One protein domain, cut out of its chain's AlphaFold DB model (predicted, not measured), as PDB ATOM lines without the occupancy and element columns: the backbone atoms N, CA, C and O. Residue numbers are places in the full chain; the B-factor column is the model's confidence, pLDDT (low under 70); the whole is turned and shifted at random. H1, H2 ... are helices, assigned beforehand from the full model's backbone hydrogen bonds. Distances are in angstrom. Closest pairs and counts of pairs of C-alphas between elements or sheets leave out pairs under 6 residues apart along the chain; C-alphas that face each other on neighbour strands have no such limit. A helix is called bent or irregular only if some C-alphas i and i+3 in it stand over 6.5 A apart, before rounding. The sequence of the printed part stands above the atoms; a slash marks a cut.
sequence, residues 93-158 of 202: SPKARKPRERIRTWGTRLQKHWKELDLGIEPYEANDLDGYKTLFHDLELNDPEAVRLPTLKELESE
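AT A GLANCE: This is residues 93 to 158 of the 202 residues of an uncharacterized protein of Rhizophagus irregularis (UniProt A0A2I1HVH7). Two equally long helices, H1 and H2, lie side by side and run the same way, with a long loop returning between them; beyond this body an arm, residues 149 to 158, sticks out with the short helix H3 near its tip. The 66 printed residues hold three named helices in the order H1, H2, H3 and no named strand: all helix. The whole is loose, with a radius of gyration of the C-alphas of 13.8 A, and spans 42 by 32 by 17 A.

HOW THE PARTS SIT: H1, residues 103 to 116, and H2, residues 129 to 142, touch at a shallow tilt of 29 degrees; their closest C-alphas, of Gly 107 and Tyr 132, are 5.6 A apart. H3, residues 152 to 157, is apart from both. In H1, H2 and H3 every O i to N i+4 pair is within hydrogen-bond range.

IN THESE COORDINATES: H1 measures 20.1 A from C-alpha 103 at (130.957, 114.041, 101.262), H2 20.2 A and H3 8.6 A, ending with C-alpha 157 at (164.686, 115.123, 118.291).

THE WHOLE: The farthest C-alphas, of Asn 127 and Glu 156, are 42.1 A apart. The printed part has no cut. The link from H1 to H2 is long, 12 residues. Residues 123 and 158 have pLDDT under 70.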
ATOM      1  N   SER A  93     142.398 114.734 113.167       87.06
ATOM      2  CA  SER A  93     142.146 116.142 112.866       87.06
ATOM      3  C   SER A  93     140.674 116.484 113.124       87.06
ATOM      4  O   SER A  93     139.788 115.788 112.608       87.06
ATOM      5  N   PRO A  94     140.367 117.572 113.853       86.06
ATOM      6  CA  PRO A  94     138.991 118.028 114.050       86.06
ATOM      7  C   PRO A  94     138.246 118.273 112.729       86.06
ATOM      8  O   PRO A  94     137.013 118.230 112.676       86.06
ATOM      9  N   LYS A  95     138.992 118.526 111.645       87.56
ATOM     10  CA  LYS A  95     138.447 118.772 110.306       87.56
ATOM     11  C   LYS A  95     138.269 117.486 109.493       87.56
ATOM     12  O   LYS A  95     137.653 117.531 108.426       87.56
ATOM     13  N   ALA A  96     138.760 116.343 109.979       90.69
ATOM     14  CA  ALA A  96     138.658 115.073 109.276       90.69
ATOM     15  C   ALA A  96     137.192 114.698 109.016       90.69
ATOM     16  O   ALA A  96     136.258 115.090 109.733       90.69
ATOM     17  N   ARG A  97     136.971 113.925 107.952       93.19
ATOM     18  CA  ARG A  97     135.640 113.417 107.625       93.19
ATOM     19  C   ARG A  97     135.218 112.385 108.663       93.19
ATOM     20  O   ARG A  97     135.916 111.395 108.875       93.19
ATOM     21  N   LYS A  98     134.043 112.569 109.263       92.00
ATOM     22  CA  LYS A  98     133.524 111.612 110.245       92.00
ATOM     23  C   LYS A  98     133.079 110.318 109.550       92.00
ATOM     24  O   LYS A  98     132.587 110.366 108.414       92.00
ATOM     25  N   PRO A  99     133.174 109.155 110.217       92.19
ATOM     26  CA  PRO A  99     132.585 107.925 109.702       92.19
ATOM     27  C   PRO A  99     131.105 108.139 109.365       92.19
ATOM     28  O   PRO A  99     130.381 108.780 110.124       92.19
ATOM     29  N   ARG A 100     130.652 107.616 108.217       92.19
ATOM     30  CA  ARG A 100     129.275 107.765 107.687       92.19
ATOM     31  C   ARG A 100     128.846 109.188 107.300       92.19
ATOM     32  O   ARG A 100     127.732 109.369 106.814       92.19
ATOM     33  N   GLU A 101     129.706 110.193 107.437       94.25
ATOM     34  CA  GLU A 101     129.403 111.547 106.979       94.25
ATOM     35  C   GLU A 101     129.334 111.599 105.450       94.25
ATOM     36  O   GLU A 101     130.205 111.065 104.757       94.25
ATOM     37  N   ARG A 102     128.308 112.254 104.896       93.81
ATOM     38  CA  ARG A 102     128.207 112.467 103.446       93.81
ATOM     39  C   ARG A 102     129.270 113.465 102.991       93.81
ATOM     40  O   ARG A 102     129.486 114.475 103.650       93.81
ATOM     41  N   ILE A 103     129.871 113.214 101.826       91.31
ATOM     42  CA  ILE A 103     130.957 114.041 101.262       91.31
ATOM     43  C   ILE A 103     130.554 115.518 101.189       91.31
ATOM     44  O   ILE A 103     131.298 116.369 101.651       91.31
ATOM     45  N   ARG A 104     129.342 115.812 100.700       91.31
ATOM     46  CA  ARG A 104     128.824 117.188 100.619       91.31
ATOM     47  C   ARG A 104     128.735 117.873 101.985       91.31
ATOM     48  O   ARG A 104     129.107 119.026 102.107       91.31
ATOM     49  N   THR A 105     128.279 117.158 103.015       93.88
ATOM     50  CA  THR A 105     128.179 117.700 104.381       93.88
ATOM     51  C   THR A 105     129.556 118.034 104.945       93.88
ATOM     52  O   THR A 105     129.740 119.103 105.523       93.88
ATOM     53  N   TRP A 106     130.528 117.146 104.728       94.75
ATOM     54  CA  TRP A 106     131.916 117.397 105.096       94.75
ATOM     55  C   TRP A 106     132.486 118.612 104.350       94.75
ATOM     56  O   TRP A 106     133.008 119.522 104.987       94.75
ATOM     57  N   GLY A 107     132.282 118.687 103.033       93.38
ATOM     58  CA  GLY A 107     132.707 119.811 102.202       93.38
ATOM     59  C   GLY A 107     132.150 121.163 102.652       93.38
ATOM     60  O   GLY A 107     132.905 122.120 102.798       93.38
ATOM     61  N   THR A 108     130.854 121.236 102.977       92.06
ATOM     62  CA  THR A 108     130.242 122.464 103.517       92.06
ATOM     63  C   THR A 108     130.861 122.873 104.854       92.06
ATOM     64  O   THR A 108     131.082 124.062 105.082       92.06
ATOM     65  N   ARG A 109     131.170 121.915 105.744       92.75
ATOM     66  CA  ARG A 109     131.852 122.215 107.016       92.75
ATOM     67  C   ARG A 109     133.241 122.799 106.771       92.75
ATOM     68  O   ARG A 109     133.591 123.781 107.419       92.75
ATOM     69  N   LEU A 110     134.001 122.228 105.840       91.50
ATOM     70  CA  LEU A 110     135.331 122.728 105.507       91.50
ATOM     71  C   LEU A 110     135.276 124.135 104.894       91.50
ATOM     72  O   LEU A 110     135.987 125.024 105.346       91.50
ATOM     73  N   GLN A 111     134.386 124.370 103.927       90.00
ATOM     74  CA  GLN A 111     134.208 125.691 103.313       90.00
ATOM     75  C   GLN A 111     133.760 126.747 104.324       90.00
ATOM     76  O   GLN A 111     134.219 127.884 104.266       90.00
ATOM     77  N   LYS A 112     132.870 126.387 105.258       90.44
ATOM     78  CA  LYS A 112     132.478 127.281 106.352       90.44
ATOM     79  C   LYS A 112     133.704 127.685 107.169       90.44
ATOM     80  O   LYS A 112     133.902 128.868 107.411       90.44
ATOM     81  N   HIS A 113     134.532 126.713 107.531       88.56
ATOM     82  CA  HIS A 113     135.712 126.972 108.338       88.56
ATOM     83  C   HIS A 113     136.778 127.788 107.591       88.56
ATOM     84  O   HIS A 113     137.359 128.704 108.154       88.56
ATOM     85  N   TRP A 114     136.955 127.549 106.289       87.88
ATOM     86  CA  TRP A 114     137.806 128.386 105.438       87.88
ATOM     87  C   TRP A 114     137.395 129.861 105.470       87.88
ATOM     88  O   TRP A 114     138.244 130.745 105.544       87.88
ATOM     89  N   LYS A 115     136.084 130.136 105.440       86.50
ATOM     90  CA  LYS A 115     135.558 131.505 105.544       86.50
ATOM     91  C   LYS A 115     135.778 132.108 106.933       86.50
ATOM     92  O   LYS A 115     135.992 133.309 107.027       86.50
ATOM     93  N   GLU A 116     135.731 131.300 107.992       88.56
ATOM     94  CA  GLU A 116     135.998 131.743 109.371       88.56
ATOM     95  C   GLU A 116     137.462 132.156 109.579       88.56
ATOM     96  O   GLU A 116     137.722 133.068 110.357       88.56
ATOM     97  N   LEU A 117     138.405 131.543 108.854       84.56
ATOM     98  CA  LEU A 117     139.827 131.906 108.909       84.56
ATOM     99  C   LEU A 117     140.159 133.233 108.198       84.56
ATOM    100  O   LEU A 117     141.302 133.674 108.274       84.56
ATOM    101  N   ASP A 118     139.193 133.841 107.496       78.25
ATOM    102  CA  ASP A 118     139.323 135.100 106.743       78.25
ATOM    103  C   ASP A 118     140.661 135.236 105.993       78.25
ATOM    104  O   ASP A 118     141.352 136.255 106.037       78.25
ATOM    105  N   LEU A 119     141.051 134.179 105.270       77.25
ATOM    106  CA  LEU A 119     142.322 134.132 104.536       77.25
ATOM    107  C   LEU A 119     142.381 135.134 103.361       77.25
ATOM    108  O   LEU A 119     143.369 135.166 102.629       77.25
ATOM    109  N   GLY A 120     141.328 135.934 103.140       72.50
ATOM    110  CA  GLY A 120     141.222 136.909 102.047       72.50
ATOM    111  C   GLY A 120     141.195 136.286 100.648       72.50
ATOM    112  O   GLY A 120     141.250 137.005  99.650       72.50
ATOM    113  N   ILE A 121     141.126 134.956 100.569       76.25
ATOM    114  CA  ILE A 121     141.066 134.169  99.341       76.25
ATOM    115  C   ILE A 121     139.730 133.441  99.346       76.25
ATOM    116  O   ILE A 121     139.421 132.698 100.284       76.25
ATOM    117  N   GLU A 122     138.941 133.671  98.298       76.56
ATOM    118  CA  GLU A 122     137.671 132.982  98.117       76.56
ATOM    119  C   GLU A 122     137.910 131.462  98.132       76.56
ATOM    120  O   GLU A 122     138.804 130.981  97.427       76.56
ATOM    121  N   PRO A 123     137.173 130.699  98.961       68.94
ATOM    122  CA  PRO A 123     137.330 129.256  98.999       68.94
ATOM    123  C   PRO A 123     137.080 128.672  97.615       68.94
ATOM    124  O   PRO A 123     136.091 128.998  96.963       68.94
ATOM    125  N   TYR A 124     137.951 127.755  97.200       71.81
ATOM    126  CA  TYR A 124     137.725 126.973  95.996       71.81
ATOM    127  C   TYR A 124     136.388 126.219  96.112       71.81
ATOM    128  O   TYR A 124     136.166 125.456  97.062       71.81
ATOM    129  N   GLU A 125     135.482 126.429  95.154       74.44
ATOM    130  CA  GLU A 125     134.213 125.702  95.062       74.44
ATOM    131  C   GLU A 125     134.441 124.270  94.555       74.44
ATOM    132  O   GLU A 125     134.051 123.880  93.455       74.44
ATOM    133  N   ALA A 126     135.080 123.456  95.391       75.50
ATOM    134  CA  ALA A 126     135.079 122.016  95.223       75.50
ATOM    135  C   ALA A 126     133.657 121.471  95.396       75.50
ATOM    136  O   ALA A 126     132.967 121.790  96.368       75.50
ATOM    137  N   ASN A 127     133.231 120.609  94.475       83.44
ATOM    138  CA  ASN A 127     131.947 119.896  94.548       83.44
ATOM    139  C   ASN A 127     132.124 118.370  94.504       83.44
ATOM    140  O   ASN A 127     131.153 117.608  94.534       83.44
ATOM    141  N   ASP A 128     133.370 117.923  94.450       88.81
ATOM    142  CA  ASP A 128     133.802 116.547  94.334       88.81
ATOM    143  C   ASP A 128     134.716 116.167  95.510       88.81
ATOM    144  O   ASP A 128     135.141 116.999  96.314       88.81
ATOM    145  N   LEU A 129     134.987 114.870  95.653       90.06
ATOM    146  CA  LEU A 129     135.783 114.373  96.774       90.06
ATOM    147  C   LEU A 129     137.229 114.880  96.727       90.06
ATOM    148  O   LEU A 129     137.805 115.100  97.791       90.06
ATOM    149  N   ASP A 130     137.810 115.011  95.535       91.75
ATOM    150  CA  ASP A 130     139.208 115.405  95.380       91.75
ATOM    151  C   ASP A 130     139.392 116.864  95.788       91.75
ATOM    152  O   ASP A 130     140.189 117.155  96.678       91.75
ATOM    153  N   GLY A 131     138.527 117.751  95.291       91.69
ATOM    154  CA  GLY A 131     138.549 119.151  95.695       91.69
ATOM    155  C   GLY A 131     138.366 119.357  97.207       91.69
ATOM    156  O   GLY A 131     139.040 120.202  97.796       91.69
ATOM    157  N   TYR A 132     137.523 118.562  97.880       91.12
ATOM    158  CA  TYR A 132     137.410 118.648  99.342       91.12
ATOM    159  C   TYR A 132     138.635 118.117 100.089       91.12
ATOM    160  O   TYR A 132     138.941 118.626 101.165       91.12
ATOM    161  N   LYS A 133     139.352 117.128  99.545       91.31
ATOM    162  CA  LYS A 133     140.628 116.687 100.124       91.31
ATOM    163  C   LYS A 133     141.690 117.773 100.000       91.31
ATOM    164  O   LYS A 133     142.369 118.041 100.982       91.31
ATOM    165  N   THR A 134     141.792 118.427  98.843       91.75
ATOM    166  CA  THR A 134     142.699 119.569  98.657       91.75
ATOM    167  C   THR A 134     142.401 120.666  99.670       91.75
ATOM    168  O   THR A 134     143.291 121.072 100.406       91.75
ATOM    169  N   LEU A 135     141.129 121.055  99.799       90.00
ATOM    170  CA  LEU A 135     140.723 122.094 100.742       90.00
ATOM    171  C   LEU A 135     140.969 121.688 102.209       90.00
ATOM    172  O   LEU A 135     141.299 122.534 103.032       90.00
ATOM    173  N   PHE A 136     140.848 120.402 102.546       90.81
ATOM    174  CA  PHE A 136     141.228 119.886 103.863       90.81
ATOM    175  C   PHE A 136     142.734 120.030 104.129       90.81
ATOM    176  O   PHE A 136     143.103 120.532 105.186       90.81
ATOM    177  N   HIS A 137     143.593 119.666 103.174       89.44
ATOM    178  CA  HIS A 137     145.043 119.834 103.316       89.44
ATOM    179  C   HIS A 137     145.457 121.306 103.398       89.44
ATOM    180  O   HIS A 137     146.308 121.664 104.208       89.44
ATOM    181  N   ASP A 138     144.829 122.174 102.603       88.56
ATOM    182  CA  ASP A 138     145.083 123.609 102.677       88.56
ATOM    183  C   ASP A 138     144.661 124.171 104.045       88.56
ATOM    184  O   ASP A 138     145.365 125.005 104.610       88.56
ATOM    185  N   LEU A 139     143.553 123.694 104.624       87.56
ATOM    186  CA  LEU A 139     143.157 124.059 105.990       87.56
ATOM    187  C   LEU A 139     144.171 123.583 107.032       87.56
ATOM    188  O   LEU A 139     144.530 124.372 107.895       87.56
ATOM    189  N   GLU A 140     144.675 122.348 106.938       87.75
ATOM    190  CA  GLU A 140     145.708 121.836 107.857       87.75
ATOM    191  C   GLU A 140     146.990 122.684 107.850       87.75
ATOM    192  O   GLU A 140     147.690 122.754 108.855       87.75
ATOM    193  N   LEU A 141     147.297 123.355 106.734       83.62
ATOM    194  CA  LEU A 141     148.461 124.236 106.618       83.62
ATOM    195  C   LEU A 141     148.229 125.654 107.158       83.62
ATOM    196  O   LEU A 141     149.201 126.338 107.484       83.62
ATOM    197  N   ASN A 142     146.978 126.121 107.196       83.44
ATOM    198  CA  ASN A 142     146.638 127.501 107.558       83.44
ATOM    199  C   ASN A 142     145.994 127.630 108.947       83.44
ATOM    200  O   ASN A 142     146.019 128.720 109.515       83.44
ATOM    201  N   ASP A 143     145.432 126.550 109.491       81.25
ATOM    202  CA  ASP A 143     144.803 126.505 110.812       81.25
ATOM    203  C   ASP A 143     145.770 125.888 111.842       81.25
ATOM    204  O   ASP A 143     146.019 124.680 111.798       81.25
ATOM    205  N   PRO A 144     146.309 126.673 112.792       70.56
ATOM    206  CA  PRO A 144     147.184 126.144 113.832       70.56
ATOM    207  C   PRO A 144     146.480 125.134 114.755       70.56
ATOM    208  O   PRO A 144     147.158 124.283 115.325       70.56
ATOM    209  N   GLU A 145     145.146 125.158 114.875       73.50
ATOM    210  CA  GLU A 145     144.386 124.162 115.648       73.50
ATOM    211  C   GLU A 145     144.150 122.856 114.874       73.50
ATOM    212  O   GLU A 145     143.768 121.834 115.454       73.50
ATOM    213  N   ALA A 146     144.370 122.863 113.557       73.31
ATOM    214  CA  ALA A 146     144.264 121.668 112.730       73.31
ATOM    215  C   ALA A 146     145.529 120.804 112.777       73.31
ATOM    216  O   ALA A 146     145.502 119.684 112.269       73.31
ATOM    217  N   VAL A 147     146.615 121.286 113.390       78.38
ATOM    218  CA  VAL A 147     147.887 120.565 113.484       78.38
ATOM    219  C   VAL A 147     147.970 119.813 114.812       78.38
ATOM    220  O   VAL A 147     147.701 120.352 115.884       78.38
ATOM    221  N   ARG A 148     148.361 118.537 114.750       87.31
ATOM    222  CA  ARG A 148     148.634 117.721 115.936       87.31
ATOM    223  C   ARG A 148     149.765 118.351 116.753       87.31
ATOM    224  O   ARG A 148     150.837 118.600 116.206       87.31
ATOM    225  N   LEU A 149     149.561 118.521 118.059       85.94
ATOM    226  CA  LEU A 149     150.640 118.923 118.965       85.94
ATOM    227  C   LEU A 149     151.794 117.907 118.923       85.94
ATOM    228  O   LEU A 149     151.544 116.700 118.804       85.94
ATOM    229  N   PRO A 150     153.050 118.364 119.018       84.38
ATOM    230  CA  PRO A 150     154.200 117.475 118.969       84.38
ATOM    231  C   PRO A 150     154.261 116.576 120.210       84.38
ATOM    232  O   PRO A 150     153.746 116.899 121.283       84.38
ATOM    233  N   THR A 151     154.889 115.413 120.056       86.69
ATOM    234  CA  THR A 151     155.255 114.556 121.191       86.69
ATOM    235  C   THR A 151     156.574 115.003 121.812       86.69
ATOM    236  O   THR A 151     157.416 115.601 121.142       86.69
ATOM    237  N   LEU A 152     156.795 114.642 123.079       83.25
ATOM    238  CA  LEU A 152     158.057 114.911 123.776       83.25
ATOM    239  C   LEU A 152     159.275 114.384 122.992       83.25
ATOM    240  O   LEU A 152     160.236 115.115 122.778       83.25
ATOM    241  N   LYS A 153     159.196 113.156 122.465       83.50
ATOM    242  CA  LYS A 153     160.268 112.565 121.645       83.50
ATOM    243  C   LYS A 153     160.538 113.347 120.357       83.50
ATOM    244  O   LYS A 153     161.688 113.446 119.939       83.50
ATOM    245  N   GLU A 154     159.500 113.883 119.710       84.69
ATOM    246  CA  GLU A 154     159.660 114.722 118.514       84.69
ATOM    247  C   GLU A 154     160.359 116.042 118.863       84.69
ATOM    248  O   GLU A 154     161.314 116.409 118.179       84.69
ATOM    249  N   LEU A 155     159.967 116.686 119.970       82.88
ATOM    250  CA  LEU A 155     160.605 117.907 120.478       82.88
ATOM    251  C   LEU A 155     162.078 117.691 120.851       82.88
ATOM    252  O   LEU A 155     162.935 118.493 120.488       82.88
ATOM    253  N   GLU A 156     162.396 116.586 121.527       79.00
ATOM    254  CA  GLU A 156     163.775 116.221 121.876       79.00
ATOM    255  C   GLU A 156     164.631 115.933 120.630       79.00
ATOM    256  O   GLU A 156     165.837 116.182 120.622       79.00
ATOM    257  N   SER A 157     164.009 115.445 119.551       73.50
ATOM    258  CA  SER A 157     164.686 115.123 118.291       73.50
ATOM    259  C   SER A 157     164.883 116.316 117.343       73.50
ATOM    260  O   SER A 157     165.758 116.256 116.472       73.50
ATOM    261  N   GLU A 158     164.119 117.407 117.500       58.06
ATOM    262  CA  GLU A 158     164.252 118.634 116.691       58.06
ATOM    263  C   GLU A 158     165.544 119.413 116.995       58.06
ATOM    264  O   GLU A 158     166.012 120.203 116.169       58.06
TER     265      GLU A 158